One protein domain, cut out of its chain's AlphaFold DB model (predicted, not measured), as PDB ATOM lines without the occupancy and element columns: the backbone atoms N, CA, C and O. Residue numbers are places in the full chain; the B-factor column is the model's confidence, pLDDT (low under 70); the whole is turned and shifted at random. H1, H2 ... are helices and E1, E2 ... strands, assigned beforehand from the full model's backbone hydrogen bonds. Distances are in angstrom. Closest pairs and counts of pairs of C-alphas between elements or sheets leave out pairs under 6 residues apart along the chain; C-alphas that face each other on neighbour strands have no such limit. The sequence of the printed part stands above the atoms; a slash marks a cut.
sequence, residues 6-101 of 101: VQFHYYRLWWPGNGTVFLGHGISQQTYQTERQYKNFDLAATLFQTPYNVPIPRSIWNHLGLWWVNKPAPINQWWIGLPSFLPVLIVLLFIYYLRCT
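AT A GLANCE: This is residues 6 to 101 of the 101 residues of an uncharacterized protein of Proteobacteria bacterium (UniProt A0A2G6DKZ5). A twisted wall of four antiparallel strands has one long helix, H3, leaving its end, and residues 88 to 101 stick out into the open. Between E2 and E3 a long excursion with the short helices H1 and H2 crosses over one face of the wall, with residues 48 to 59 free of named elements. The printed part has 96 residues in the order E1 E2 H1 H2 E3 E4 H3; the sheet's order is E1 - E2 - E4 - E3. The class is mixed, helices and strands, and the whole is loose, with a radius of gyration of the C-alphas of 16.4 A and spans of 52 by 35 by 20 A.

HOW THE PARTS SIT: E1, residues 6 to 14, and E2, residues 20 to 31, form an antiparallel hairpin, with N 8 and O 28 at 2.9 A. E2 bends by 56 degrees at residue 23. H1, residues 43 to 47, only grazes the sheet; its closest C-alpha pair with E1 is Trp 14 and Leu 47, 6.0 A. H2, residues 60 to 63, also only grazes it. E3, residues 67 to 71, and E4, residues 77 to 83, form the second hairpin, with N 69 and O 79 at 2.9 A. E4 is antiparallel to E2, with N 23 and O 80 at 2.8 A. E2, H1 H2, E3 is a split strand-helix-strand unit, two strands running the same way with E4 between them, and its crossover is left-handed. H3, residues 85 to 100, only grazes the sheet with residues 85 to 87. Every O i to N i+4 pair is within hydrogen-bond range in H1 and H3; H2 is too short for one.

IN THESE COORDINATES: E1 begins at C-alpha 6 (144.877, 236.560, 98.945) and is 23.6 A long; E2 is 32.1 A and E4 19.9 A. H3, 22.4 A, ends at C-alpha 100 (183.414, 263.372, 83.160).

THE WHOLE: The C-alphas farthest apart, of Thr 31 and Cys 100, are 52.7 A apart. The printed part has no cut. The links E2 to H1 and H1 to H2 are long. Residues 34 to 40 stand free. The pLDDT is under 70 in 20 residues, 34 to 52 and 74.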
ATOM      1  N   VAL A   6     143.649 236.541  99.740       77.19
ATOM      2  CA  VAL A   6     144.877 236.560  98.945       77.19
ATOM      3  C   VAL A   6     145.976 237.304  99.693       77.19
ATOM      4  O   VAL A   6     145.730 238.292 100.394       77.19
ATOM      5  N   GLN A   7     147.207 236.811  99.559       82.00
ATOM      6  CA  GLN A   7     148.398 237.495 100.050       82.00
ATOM      7  C   GLN A   7     148.864 238.484  98.984       82.00
ATOM      8  O   GLN A   7     149.293 238.091  97.902       82.00
ATOM      9  N   PHE A   8     148.763 239.776  99.281       77.94
ATOM     10  CA  PHE A   8     149.255 240.827  98.403       77.94
ATOM     11  C   PHE A   8     150.656 241.244  98.841       77.94
ATOM     12  O   PHE A   8     150.833 241.828  99.913       77.94
ATOM     13  N   HIS A   9     151.638 240.931  98.002       83.50
ATOM     14  CA  HIS A   9     153.028 241.331  98.177       83.50
ATOM     15  C   HIS A   9     153.255 242.683  97.512       83.50
ATOM     16  O   HIS A   9     152.847 242.891  96.370       83.50
ATOM     17  N   TYR A  10     153.928 243.598  98.202       80.06
ATOM     18  CA  TYR A  10     154.280 244.887  97.621       80.06
ATOM     19  C   TYR A  10     155.677 245.328  98.025       80.06
ATOM     20  O   TYR A  10     156.123 245.098  99.148       80.06
ATOM     21  N   TYR A  11     156.317 246.038  97.102       83.75
ATOM     22  CA  TYR A  11     157.533 246.804  97.329       83.75
ATOM     23  C   TYR A  11     157.174 248.280  97.267       83.75
ATOM     24  O   TYR A  11     156.398 248.701  96.406       83.75
ATOM     25  N   ARG A  12     157.695 249.069  98.201       79.81
ATOM     26  CA  ARG A  12     157.353 250.483  98.288       79.81
ATOM     27  C   ARG A  12     158.565 251.313  98.678       79.81
ATOM     28  O   ARG A  12     159.295 250.968  99.607       79.81
ATOM     29  N   LEU A  13     158.714 252.434  97.983       83.62
ATOM     30  CA  LEU A  13     159.517 253.561  98.428       83.62
ATOM     31  C   LEU A  13     158.598 254.537  99.157       83.62
ATOM     32  O   LEU A  13     157.477 254.785  98.726       83.62
ATOM     33  N   TRP A  14     159.039 255.062 100.286       81.12
ATOM     34  CA  TRP A  14     158.207 255.887 101.138       81.12
ATOM     35  C   TRP A  14     159.019 257.024 101.755       81.12
ATOM     36  O   TRP A  14     160.006 256.788 102.441       81.12
ATOM     37  N   TRP A  15     158.592 258.268 101.535       85.00
ATOM     38  CA  TRP A  15     159.274 259.453 102.054       85.00
ATOM     39  C   TRP A  15     158.352 260.262 102.984       85.00
ATOM     40  O   TRP A  15     157.618 261.133 102.530       85.00
ATOM     41  N   PRO A  16     158.368 260.004 104.305       77.50
ATOM     42  CA  PRO A  16     157.472 260.665 105.261       77.50
ATOM     43  C   PRO A  16     157.824 262.124 105.602       77.50
ATOM     44  O   PRO A  16     157.189 262.699 106.480       77.50
ATOM     45  N   GLY A  17     158.847 262.717 104.980       76.94
ATOM     46  CA  GLY A  17     159.266 264.097 105.261       76.94
ATOM     47  C   GLY A  17     160.031 264.306 106.577       76.94
ATOM     48  O   GLY A  17     160.345 265.438 106.916       76.94
ATOM     49  N   ASN A  18     160.392 263.245 107.306       77.50
ATOM     50  CA  ASN A  18     161.157 263.326 108.564       77.50
ATOM     51  C   ASN A  18     162.687 263.244 108.369       77.50
ATOM     52  O   ASN A  18     163.406 262.832 109.276       77.50
ATOM     53  N   GLY A  19     163.181 263.570 107.171       83.12
ATOM     54  CA  GLY A  19     164.598 263.440 106.818       83.12
ATOM     55  C   GLY A  19     165.033 262.038 106.369       83.12
ATOM     56  O   GLY A  19     166.189 261.880 105.978       83.12
ATOM     57  N   THR A  20     164.127 261.059 106.329       88.31
ATOM     58  CA  THR A  20     164.395 259.675 105.901       88.31
ATOM     59  C   THR A  20     163.624 259.313 104.636       88.31
ATOM     60  O   THR A  20     162.462 259.687 104.486       88.31
ATOM     61  N   VAL A  21     164.231 258.501 103.773       89.44
ATOM     62  CA  VAL A  21     163.549 257.737 102.723       89.44
ATOM     63  C   VAL A  21     163.566 256.265 103.110       89.44
ATOM     64  O   VAL A  21     164.620 255.693 103.365       89.44
ATOM     65  N   PHE A  22     162.394 255.647 103.156       87.69
ATOM     66  CA  PHE A  22     162.217 254.234 103.442       87.69
ATOM     67  C   PHE A  22     162.063 253.435 102.155       87.69
ATOM     68  O   PHE A  22     161.294 253.799 101.268       87.69
ATOM     69  N   LEU A  23     162.740 252.300 102.089       88.75
ATOM     70  CA  LEU A  23     162.531 251.272 101.085       88.75
ATOM     71  C   LEU A  23     162.153 249.985 101.808       88.75
ATOM     72  O   LEU A  23     162.814 249.599 102.773       88.75
ATOM     73  N   GLY A  24     161.087 249.326 101.380       88.56
ATOM     74  CA  GLY A  24     160.644 248.128 102.071       88.56
ATOM     75  C   GLY A  24     159.703 247.255 101.274       88.56
ATOM     76  O   GLY A  24     159.265 247.593 100.171       88.56
ATOM     77  N   HIS A  25     159.395 246.121 101.881       86.62
ATOM     78  CA  HIS A  25     158.467 245.128 101.374       86.62
ATOM     79  C   HIS A  25     157.477 244.746 102.472       86.62
ATOM     80  O   HIS A  25     157.828 244.681 103.652       86.62
ATOM     81  N   GLY A  26     156.237 244.471 102.083       84.75
ATOM     82  CA  GLY A  26     155.205 244.015 103.001       84.75
ATOM     83  C   GLY A  26     154.232 243.041 102.363       84.75
ATOM     84  O   GLY A  26     154.088 242.997 101.141       84.75
ATOM     85  N   ILE A  27     153.549 242.279 103.220       82.06
ATOM     86  CA  ILE A  27     152.510 241.332 102.818       82.06
ATOM     87  C   ILE A  27     151.203 241.734 103.498       82.06
ATOM     88  O   ILE A  27     151.055 241.625 104.712       82.06
ATOM     89  N   SER A  28     150.217 242.182 102.728       78.38
ATOM     90  CA  SER A  28     148.878 242.435 103.267       78.38
ATOM     91  C   SER A  28     147.929 241.312 102.881       78.38
ATOM     92  O   SER A  28     147.797 240.999 101.699       78.38
ATOM     93  N   GLN A  29     147.227 240.739 103.859       77.19
ATOM     94  CA  GLN A  29     146.089 239.870 103.575       77.19
ATOM     95  C   GLN A  29     144.892 240.734 103.199       77.19
ATOM     96  O   GLN A  29     144.468 241.590 103.977       77.19
ATOM     97  N   GLN A  30     144.357 240.519 102.006       75.62
ATOM     98  CA  GLN A  30     143.168 241.214 101.534       75.62
ATOM     99  C   GLN A  30     142.140 240.180 101.085       75.62
ATOM    100  O   GLN A  30     142.491 239.143 100.523       75.62
ATOM    101  N   THR A  31     140.864 240.445 101.355       77.94
ATOM    102  CA  THR A  31     139.774 239.645 100.789       77.94
ATOM    103  C   THR A  31     139.804 239.812  99.273       77.94
ATOM    104  O   THR A  31     139.822 240.948  98.790       77.94
ATOM    105  N   TYR A  32     139.840 238.705  98.534       71.50
ATOM    106  CA  TYR A  32     139.812 238.738  97.078       71.50
ATOM    107  C   TYR A  32     138.488 239.353  96.607       71.50
ATOM    108  O   TYR A  32     137.409 238.902  96.991       71.50
ATOM    109  N   GLN A  33     138.574 240.428  95.826       71.75
ATOM    110  CA  GLN A  33     137.424 241.129  95.260       71.75
ATOM    111  C   GLN A  33     137.624 241.204  93.750       71.75
ATOM    112  O   GLN A  33     138.461 241.971  93.280       71.75
ATOM    113  N   THR A  34     136.853 240.419  92.999       67.06
ATOM    114  CA  THR A  34     136.967 240.294  91.534       67.06
ATOM    115  C   THR A  34     136.724 241.619  90.801       67.06
ATOM    116  O   THR A  34     137.249 241.829  89.716       67.06
ATOM    117  N   GLU A  35     135.970 242.540  91.410       69.81
ATOM    118  CA  GLU A  35     135.642 243.859  90.846       69.81
ATOM    119  C   GLU A  35     136.663 244.954  91.195       69.81
ATOM    120  O   GLU A  35     136.595 246.071  90.679       69.81
ATOM    121  N   ARG A  36     137.624 244.674  92.085       66.00
ATOM    122  CA  ARG A  36     138.570 245.691  92.549       66.00
ATOM    123  C   ARG A  36     139.724 245.805  91.559       66.00
ATOM    124  O   ARG A  36     140.580 244.929  91.485       66.00
ATOM    125  N   GLN A  37     139.787 246.917  90.831       65.69
ATOM    126  CA  GLN A  37     140.970 247.243  90.036       65.69
ATOM    127  C   GLN A  37     142.152 247.502  90.976       65.69
ATOM    128  O   GLN A  37     142.189 248.495  91.710       65.69
ATOM    129  N   TYR A  38     143.115 246.583  90.984       65.00
ATOM    130  CA  TYR A  38     144.373 246.779  91.689       65.00
ATOM    131  C   TYR A  38     145.121 247.941  91.039       65.00
ATOM    132  O   TYR A  38     145.271 248.001  89.819       65.00
ATOM    133  N   LYS A  39     145.556 248.900  91.857       63.34
ATOM    134  CA  LYS A  39     146.240 250.089  91.356       63.34
ATOM    135  C   LYS A  39     147.573 249.658  90.737       63.34
ATOM    136  O   LYS A  39     148.403 249.074  91.435       63.34
ATOM    137  N   ASN A  40     147.769 249.952  89.453       67.44
ATOM    138  CA  ASN A  40     149.061 249.766  88.794       67.44
ATOM    139  C   ASN A  40     150.148 250.533  89.560       67.44
ATOM    140  O   ASN A  40     149.872 251.573  90.167       67.44
ATOM    141  N   PHE A  41     151.370 249.996  89.561       63.81
ATOM    142  CA  PHE A  41     152.505 250.623  90.232       63.81
ATOM    143  C   PHE A  41     152.739 252.027  89.658       63.81
ATOM    144  O   PHE A  41     153.130 252.182  88.506       63.81
ATOM    145  N   ASP A  42     152.472 253.042  90.475       68.25
ATOM    146  CA  ASP A  42     152.617 254.452  90.132       68.25
ATOM    147  C   ASP A  42     153.676 255.060  91.055       68.25
ATOM    148  O   ASP A  42     153.472 255.198  92.268       68.25
ATOM    149  N   LEU A  43     154.829 255.389  90.469       65.56
ATOM    150  CA  LEU A  43     155.979 255.961  91.167       65.56
ATOM    151  C   LEU A  43     155.644 257.307  91.817       65.56
ATOM    152  O   LEU A  43     156.052 257.552  92.953       65.56
ATOM    153  N   ALA A  44     154.871 258.157  91.136       69.19
ATOM    154  CA  ALA A  44     154.486 259.462  91.658       69.19
ATOM    155  C   ALA A  44     153.521 259.293  92.837       69.19
ATOM    156  O   ALA A  44     153.762 259.829  93.919       69.19
ATOM    157  N   ALA A  45     152.486 258.463  92.684       67.44
ATOM    158  CA  ALA A  45     151.575 258.168  93.789       67.44
ATOM    159  C   ALA A  45     152.283 257.508  94.983       67.44
ATOM    160  O   ALA A  45     151.839 257.664  96.116       67.44
ATOM    161  N   THR A  46     153.367 256.773  94.740       67.44
ATOM    162  CA  THR A  46     154.184 256.142  95.782       67.44
ATOM    163  C   THR A  46     155.016 257.167  96.558       67.44
ATOM    164  O   THR A  46     155.093 257.086  97.783       67.44
ATOM    165  N   LEU A  47     155.575 258.168  95.871       68.25
ATOM    166  CA  LEU A  47     156.354 259.247  96.485       68.25
ATOM    167  C   LEU A  47     155.496 260.211  97.315       68.25
ATOM    168  O   LEU A  47     155.919 260.621  98.392       68.25
ATOM    169  N   PHE A  48     154.294 260.549  96.835       66.75
ATOM    170  CA  PHE A  48     153.419 261.547  97.466       66.75
ATOM    171  C   PHE A  48     152.340 260.951  98.384       66.75
ATOM    172  O   PHE A  48     151.481 261.676  98.884       66.75
ATOM    173  N   GLN A  49     152.348 259.636  98.615       67.38
ATOM    174  CA  GLN A  49     151.382 259.007  99.511       67.38
ATOM    175  C   GLN A  49     151.662 259.353 100.972       67.38
ATOM    176  O   GLN A  49     152.749 259.106 101.498       67.38
ATOM    177  N   THR A  50     150.633 259.851 101.656       63.44
ATOM    178  CA  THR A  50     150.698 260.146 103.083       63.44
ATOM    179  C   THR A  50     150.913 258.858 103.880       63.44
ATOM    180  O   THR A  50     150.189 257.875 103.684       63.44
ATOM    181  N   PRO A  51     151.891 258.823 104.795       63.34
ATOM    182  CA  PRO A  51     152.108 257.653 105.622       63.34
ATOM    183  C   PRO A  51     150.963 257.327 106.557       63.34
ATOM    184  O   PRO A  51     150.519 258.170 107.325       63.34
ATOM    185  N   TYR A  52     150.601 256.048 106.589       62.97
ATOM    186  CA  TYR A  52     149.644 255.531 107.562       62.97
ATOM    187  C   TYR A  52     150.248 255.372 108.971       62.97
ATOM    188  O   TYR A  52     149.512 255.409 109.944       62.97
ATOM    189  N   ASN A  53     151.572 255.194 109.107       71.06
ATOM    190  CA  ASN A  53     152.249 255.023 110.403       71.06
ATOM    191  C   ASN A  53     153.735 255.414 110.323       71.06
ATOM    192  O   ASN A  53     154.580 254.574 110.007       71.06
ATOM    193  N   VAL A  54     154.061 256.677 110.614       75.88
ATOM    194  CA  VAL A  54     155.458 257.137 110.708       75.88
ATOM    195  C   VAL A  54     156.098 256.562 111.980       75.88
ATOM    196  O   VAL A  54     155.533 256.741 113.060       75.88
ATOM    197  N   PRO A  55     157.238 255.847 111.909       79.44
ATOM    198  CA  PRO A  55     157.901 255.349 113.103       79.44
ATOM    199  C   PRO A  55     158.464 256.512 113.934       79.44
ATOM    200  O   PRO A  55     158.983 257.490 113.397       79.44
ATOM    201  N   ILE A  56     158.354 256.394 115.258       85.94
ATOM    202  CA  ILE A  56     158.833 257.399 116.216       85.94
ATOM    203  C   ILE A  56     160.328 257.150 116.491       85.94
ATOM    204  O   ILE A  56     160.686 255.998 116.760       85.94
ATOM    205  N   PRO A  57     161.202 258.176 116.432       87.75
ATOM    206  CA  PRO A  57     162.636 258.007 116.665       87.75
ATOM    207  C   PRO A  57     162.912 257.499 118.080       87.75
ATOM    208  O   PRO A  57     162.342 258.005 119.045       87.75
ATOM    209  N   ARG A  58     163.789 256.498 118.209       88.94
ATOM    210  CA  ARG A  58     164.210 255.946 119.513       88.94
ATOM    211  C   ARG A  58     165.720 255.997 119.736       88.94
ATOM    212  O   ARG A  58     166.193 255.616 120.799       88.94
ATOM    213  N   SER A  59     166.484 256.425 118.735       91.06
ATOM    214  CA  SER A  59     167.946 256.452 118.768       91.06
ATOM    215  C   SER A  59     168.499 257.601 117.928       91.06
ATOM    216  O   SER A  59     167.821 258.107 117.031       91.06
ATOM    217  N   ILE A  60     169.760 257.968 118.172       91.50
ATOM    218  CA  ILE A  60     170.499 258.962 117.373       91.50
ATOM    219  C   ILE A  60     170.545 258.547 115.895       91.50
ATOM    220  O   ILE A  60     170.351 259.375 115.013       91.50
ATOM    221  N   TRP A  61     170.698 257.252 115.613       91.19
ATOM    222  CA  TRP A  61     170.659 256.720 114.250       91.19
ATOM    223  C   TRP A  61     169.336 257.018 113.539       91.19
ATOM    224  O   TRP A  61     169.341 257.410 112.376       91.19
ATOM    225  N   ASN A  62     168.209 256.931 114.252       88.94
ATOM    226  CA  ASN A  62     166.904 257.276 113.687       88.94
ATOM    227  C   ASN A  62     166.786 258.772 113.375       88.94
ATOM    228  O   ASN A  62     166.182 259.130 112.365       88.94
ATOM    229  N   HIS A  63     167.399 259.631 114.194       87.06
ATOM    230  CA  HIS A  63     167.491 261.067 113.914       87.06
ATOM    231  C   HIS A  63     168.379 261.376 112.705       87.06
ATOM    232  O   HIS A  63     168.080 262.301 111.958       87.06
ATOM    233  N   LEU A  64     169.424 260.578 112.468       89.12
ATOM    234  CA  LEU A  64     170.253 260.671 111.262       89.12
ATOM    235  C   LEU A  64     169.568 260.099 110.011       89.12
ATOM    236  O   LEU A  64     170.118 260.187 108.920       89.12
ATOM    237  N   GLY A  65     168.377 259.519 110.153       88.25
ATOM    238  CA  GLY A  65     167.623 258.933 109.053       88.25
ATOM    239  C   GLY A  65     167.983 257.482 108.741       88.25
ATOM    240  O   GLY A  65     167.549 256.949 107.724       88.25
ATOM    241  N   LEU A  66     168.724 256.810 109.623       91.75
ATOM    242  CA  LEU A  66     169.003 255.382 109.528       91.75
ATOM    243  C   LEU A  66     167.968 254.594 110.330       91.75
ATOM    244  O   LEU A  66     167.832 254.743 111.550       91.75
ATOM    245  N   TRP A  67     167.214 253.753 109.628       91.62
ATOM    246  CA  TRP A  67     166.151 252.966 110.238       91.62
ATOM    247  C   TRP A  67     166.189 251.522 109.778       91.62
ATOM    248  O   TRP A  67     166.391 251.222 108.605       91.62
ATOM    249  N   TRP A  68     165.888 250.638 110.716       91.12
ATOM    250  CA  TRP A  68     165.535 249.260 110.443       91.12
ATOM    251  C   TRP A  68     164.202 248.991 111.127       91.12
ATOM    252  O   TRP A  68     164.089 249.092 112.350       91.12
ATOM    253  N   VAL A  69     163.176 248.699 110.337       87.88
ATOM    254  CA  VAL A  69     161.850 248.358 110.844       87.88
ATOM    255  C   VAL A  69     161.557 246.942 110.400       87.88
ATOM    256  O   VAL A  69     161.429 246.689 109.210       87.88
ATOM    257  N   ASN A  70     161.412 246.031 111.354       88.88
ATOM    258  CA  ASN A  70     160.942 244.679 111.099       88.88
ATOM    259  C   ASN A  70     159.659 244.463 111.902       88.88
ATOM    260  O   ASN A  70     159.669 244.531 113.131       88.88
ATOM    261  N   LYS A  71     158.546 244.263 111.199       85.44
ATOM    262  CA  LYS A  71     157.246 243.946 111.781       85.44
ATOM    263  C   LYS A  71     156.881 242.526 111.358       85.44
ATOM    264  O   LYS A  71     156.355 242.360 110.253       85.44
ATOM    265  N   PRO A  72     157.141 241.514 112.204       80.19
ATOM    266  CA  PRO A  72     156.674 240.158 111.942       80.19
ATOM    267  C   PRO A  72     155.134 240.096 111.952       80.19
ATOM    268  O   PRO A  72     154.462 241.112 112.134       80.19
ATOM    269  N   ALA A  73     154.578 238.910 111.683       73.06
ATOM    270  CA  ALA A  73     153.140 238.627 111.571       73.06
ATOM    271  C   ALA A  73     152.238 239.471 112.512       73.06
ATOM    272  O   ALA A  73     152.607 239.704 113.663       73.06
ATOM    273  N   PRO A  74     151.044 239.912 112.059       66.56
ATOM    274  CA  PRO A  74     150.288 239.384 110.915       66.56
ATOM    275  C   PRO A  74     150.516 240.089 109.564       66.56
ATOM    276  O   PRO A  74     150.028 239.601 108.552       66.56
ATOM    277  N   ILE A  75     151.249 241.210 109.524       71.31
ATOM    278  CA  ILE A  75     151.399 242.049 108.311       71.31
ATOM    279  C   ILE A  75     152.768 241.835 107.618       71.31
ATOM    280  O   ILE A  75     152.996 242.344 106.530       71.31
ATOM    281  N   ASN A  76     153.685 241.081 108.241       82.06
ATOM    282  CA  ASN A  76     155.021 240.719 107.738       82.06
ATOM    283  C   ASN A  76     155.667 241.783 106.822       82.06
ATOM    284  O   ASN A  76     155.648 241.670 105.594       82.06
ATOM    285  N   GLN A  77     156.187 242.849 107.431       87.75
ATOM    286  CA  GLN A  77     156.775 243.989 106.727       87.75
ATOM    287  C   GLN A  77     158.200 244.236 107.199       87.75
ATOM    288  O   GLN A  77     158.467 244.220 108.400       87.75
ATOM    289  N   TRP A  78     159.082 244.588 106.272       90.06
ATOM    290  CA  TRP A  78     160.399 245.109 106.599       90.06
ATOM    291  C   TRP A  78     160.676 246.397 105.828       90.06
ATOM    292  O   TRP A  78     160.267 246.544 104.676       90.06
ATOM    293  N   TRP A  79     161.358 247.333 106.481       89.62
ATOM    294  CA  TRP A  79     161.745 248.616 105.910       89.62
ATOM    295  C   TRP A  79     163.158 248.988 106.327       89.62
ATOM    296  O   TRP A  79     163.536 248.851 107.492       89.62
ATOM    297  N   ILE A  80     163.891 249.542 105.373       91.38
ATOM    298  CA  ILE A  80     165.190 250.171 105.564       91.38
ATOM    299  C   ILE A  80     164.995 251.660 105.329       91.38
ATOM    300  O   ILE A  80     164.544 252.060 104.259       91.38
ATOM    301  N   GLY A  81     165.301 252.475 106.331       91.44
ATOM    302  CA  GLY A  81     165.361 253.924 106.190       91.44
ATOM    303  C   GLY A  81     166.787 254.366 105.922       91.44
ATOM    304  O   GLY A  81     167.707 253.957 106.633       91.44
ATOM    305  N   LEU A  82     166.940 255.203 104.906       92.62
ATOM    306  CA  LEU A  82     168.176 255.879 104.560       92.62
ATOM    307  C   LEU A  82     167.992 257.393 104.703       92.62
ATOM    308  O   LEU A  82     166.891 257.901 104.458       92.62
ATOM    309  N   PRO A  83     169.060 258.139 105.028       92.62
ATOM    310  CA  PRO A  83     169.003 259.590 105.041       92.62
ATOM    311  C   PRO A  83     168.552 260.132 103.678       92.62
ATOM    312  O   PRO A  83     169.047 259.716 102.632       92.62
ATOM    313  N   SER A  84     167.619 261.079 103.680       88.12
ATOM    314  CA  SER A  84     166.996 261.615 102.458       88.12
ATOM    315  C   SER A  84     167.957 262.351 101.520       88.12
ATOM    316  O   SER A  84     167.686 262.449 100.326       88.12
ATOM    317  N   PHE A  85     169.108 262.814 102.015       89.44
ATOM    318  CA  PHE A  85     170.153 263.388 101.164       89.44
ATOM    319  C   PHE A  85     170.870 262.330 100.314       89.44
ATOM    320  O   PHE A  85     171.476 262.671  99.304       89.44
ATOM    321  N   LEU A  86     170.818 261.052 100.701       91.06
ATOM    322  CA  LEU A  86     171.610 259.987 100.090       91.06
ATOM    323  C   LEU A  86     171.139 259.670  98.655       91.06
ATOM    324  O   LEU A  86     171.982 259.681  97.759       91.06
ATOM    325  N   PRO A  87     169.829 259.504  98.363       85.50
ATOM    326  CA  PRO A  87     169.350 259.380  96.983       85.50
ATOM    327  C   PRO A  87     169.706 260.589  96.109       85.50
ATOM    328  O   PRO A  87     170.119 260.419  94.965       85.50
ATOM    329  N   VAL A  88     169.598 261.805  96.654       88.56
ATOM    330  CA  VAL A  88     169.955 263.040  95.935       88.56
ATOM    331  C   VAL A  88     171.447 263.051  95.602       88.56
ATOM    332  O   VAL A  88     171.822 263.312  94.462       88.56
ATOM    333  N   LEU A  89     172.294 262.705  96.573       94.06
ATOM    334  CA  LEU A  89     173.738 262.615  96.393       94.06
ATOM    335  C   LEU A  89     174.110 261.589  95.316       94.06
ATOM    336  O   LEU A  89     174.937 261.890  94.463       94.06
ATOM    337  N   ILE A  90     173.471 260.413  95.311       92.69
ATOM    338  CA  ILE A  90     173.693 259.384  94.283       92.69
ATOM    339  C   ILE A  90     173.363 259.929  92.890       92.69
ATOM    340  O   ILE A  90     174.160 259.759  91.971       92.69
ATOM    341  N   VAL A  91     172.223 260.609  92.728       92.69
ATOM    342  CA  VAL A  91     171.829 261.192  91.435       92.69
ATOM    343  C   VAL A  91     172.838 262.246  90.976       92.69
ATOM    344  O   VAL A  91     173.239 262.241  89.815       92.69
ATOM    345  N   LEU A  92     173.299 263.117  91.878       95.56
ATOM    346  CA  LEU A  92     174.303 264.132  91.550       95.56
ATOM    347  C   LEU A  92     175.646 263.513  91.151       95.56
ATOM    348  O   LEU A  92     176.229 263.922  90.149       95.56
ATOM    349  N   LEU A  93     176.117 262.507  91.893       96.38
ATOM    350  CA  LEU A  93     177.349 261.782  91.574       96.38
ATOM    351  C   LEU A  93     177.241 261.041  90.240       96.38
ATOM    352  O   LEU A  93     178.193 261.039  89.464       96.38
ATOM    353  N   PHE A  94     176.080 260.457  89.945       96.38
ATOM    354  CA  PHE A  94     175.822 259.791  88.674       96.38
ATOM    355  C   PHE A  94     175.852 260.778  87.498       96.38
ATOM    356  O   PHE A  94     176.515 260.520  86.496       96.38
ATOM    357  N   ILE A  95     175.208 261.942  87.633       96.62
ATOM    358  CA  ILE A  95     175.261 263.009  86.622       96.62
ATOM    359  C   ILE A  95     176.696 263.510  86.434       96.62
ATOM    360  O   ILE A  95     177.126 263.726  85.302       96.62
ATOM    361  N   TYR A  96     177.438 263.696  87.527       97.19
ATOM    362  CA  TYR A  96     178.841 264.095  87.472       97.19
ATOM    363  C   TYR A  96     179.686 263.065  86.712       97.19
ATOM    364  O   TYR A  96     180.397 263.430  85.780       97.19
ATOM    365  N   TYR A  97     179.543 261.778  87.042       97.31
ATOM    366  CA  TYR A  97     180.236 260.686  86.361       97.31
ATOM    367  C   TYR A  97     179.962 260.683  84.851       97.31
ATOM    368  O   TYR A  97     180.901 260.669  84.059       97.31
ATOM    369  N   LEU A  98     178.693 260.805  84.446       96.94
ATOM    370  CA  LEU A  98     178.302 260.866  83.033       96.94
ATOM    371  C   LEU A  98     178.840 262.093  82.283       96.94
ATOM    372  O   LEU A  98     178.877 262.075  81.061       96.94
ATOM    373  N   ARG A  99     179.201 263.173  82.984       94.94
ATOM    374  CA  ARG A  99     179.796 264.369  82.366       94.94
ATOM    375  C   ARG A  99     181.316 264.308  82.271       94.94
ATOM    376  O   ARG A  99     181.888 265.030  81.462       94.94
ATOM    377  N   CYS A 100     181.959 263.523  83.129       90.31
ATOM    378  CA  CYS A 100     183.414 263.372  83.160       90.31
ATOM    379  C   CYS A 100     183.926 262.203  82.309       90.31
ATOM    380  O   CYS A 100     185.140 262.082  82.151       90.31
ATOM    381  N   THR A 101     183.026 261.358  81.802       81.38
ATOM    382  CA  THR A 101     183.329 260.248  80.887       81.38
ATOM    383  C   THR A 101     182.928 260.640  79.473       81.38
ATOM    384  O   THR A 101     183.698 260.328  78.541       81.38
TER     385      THR A 101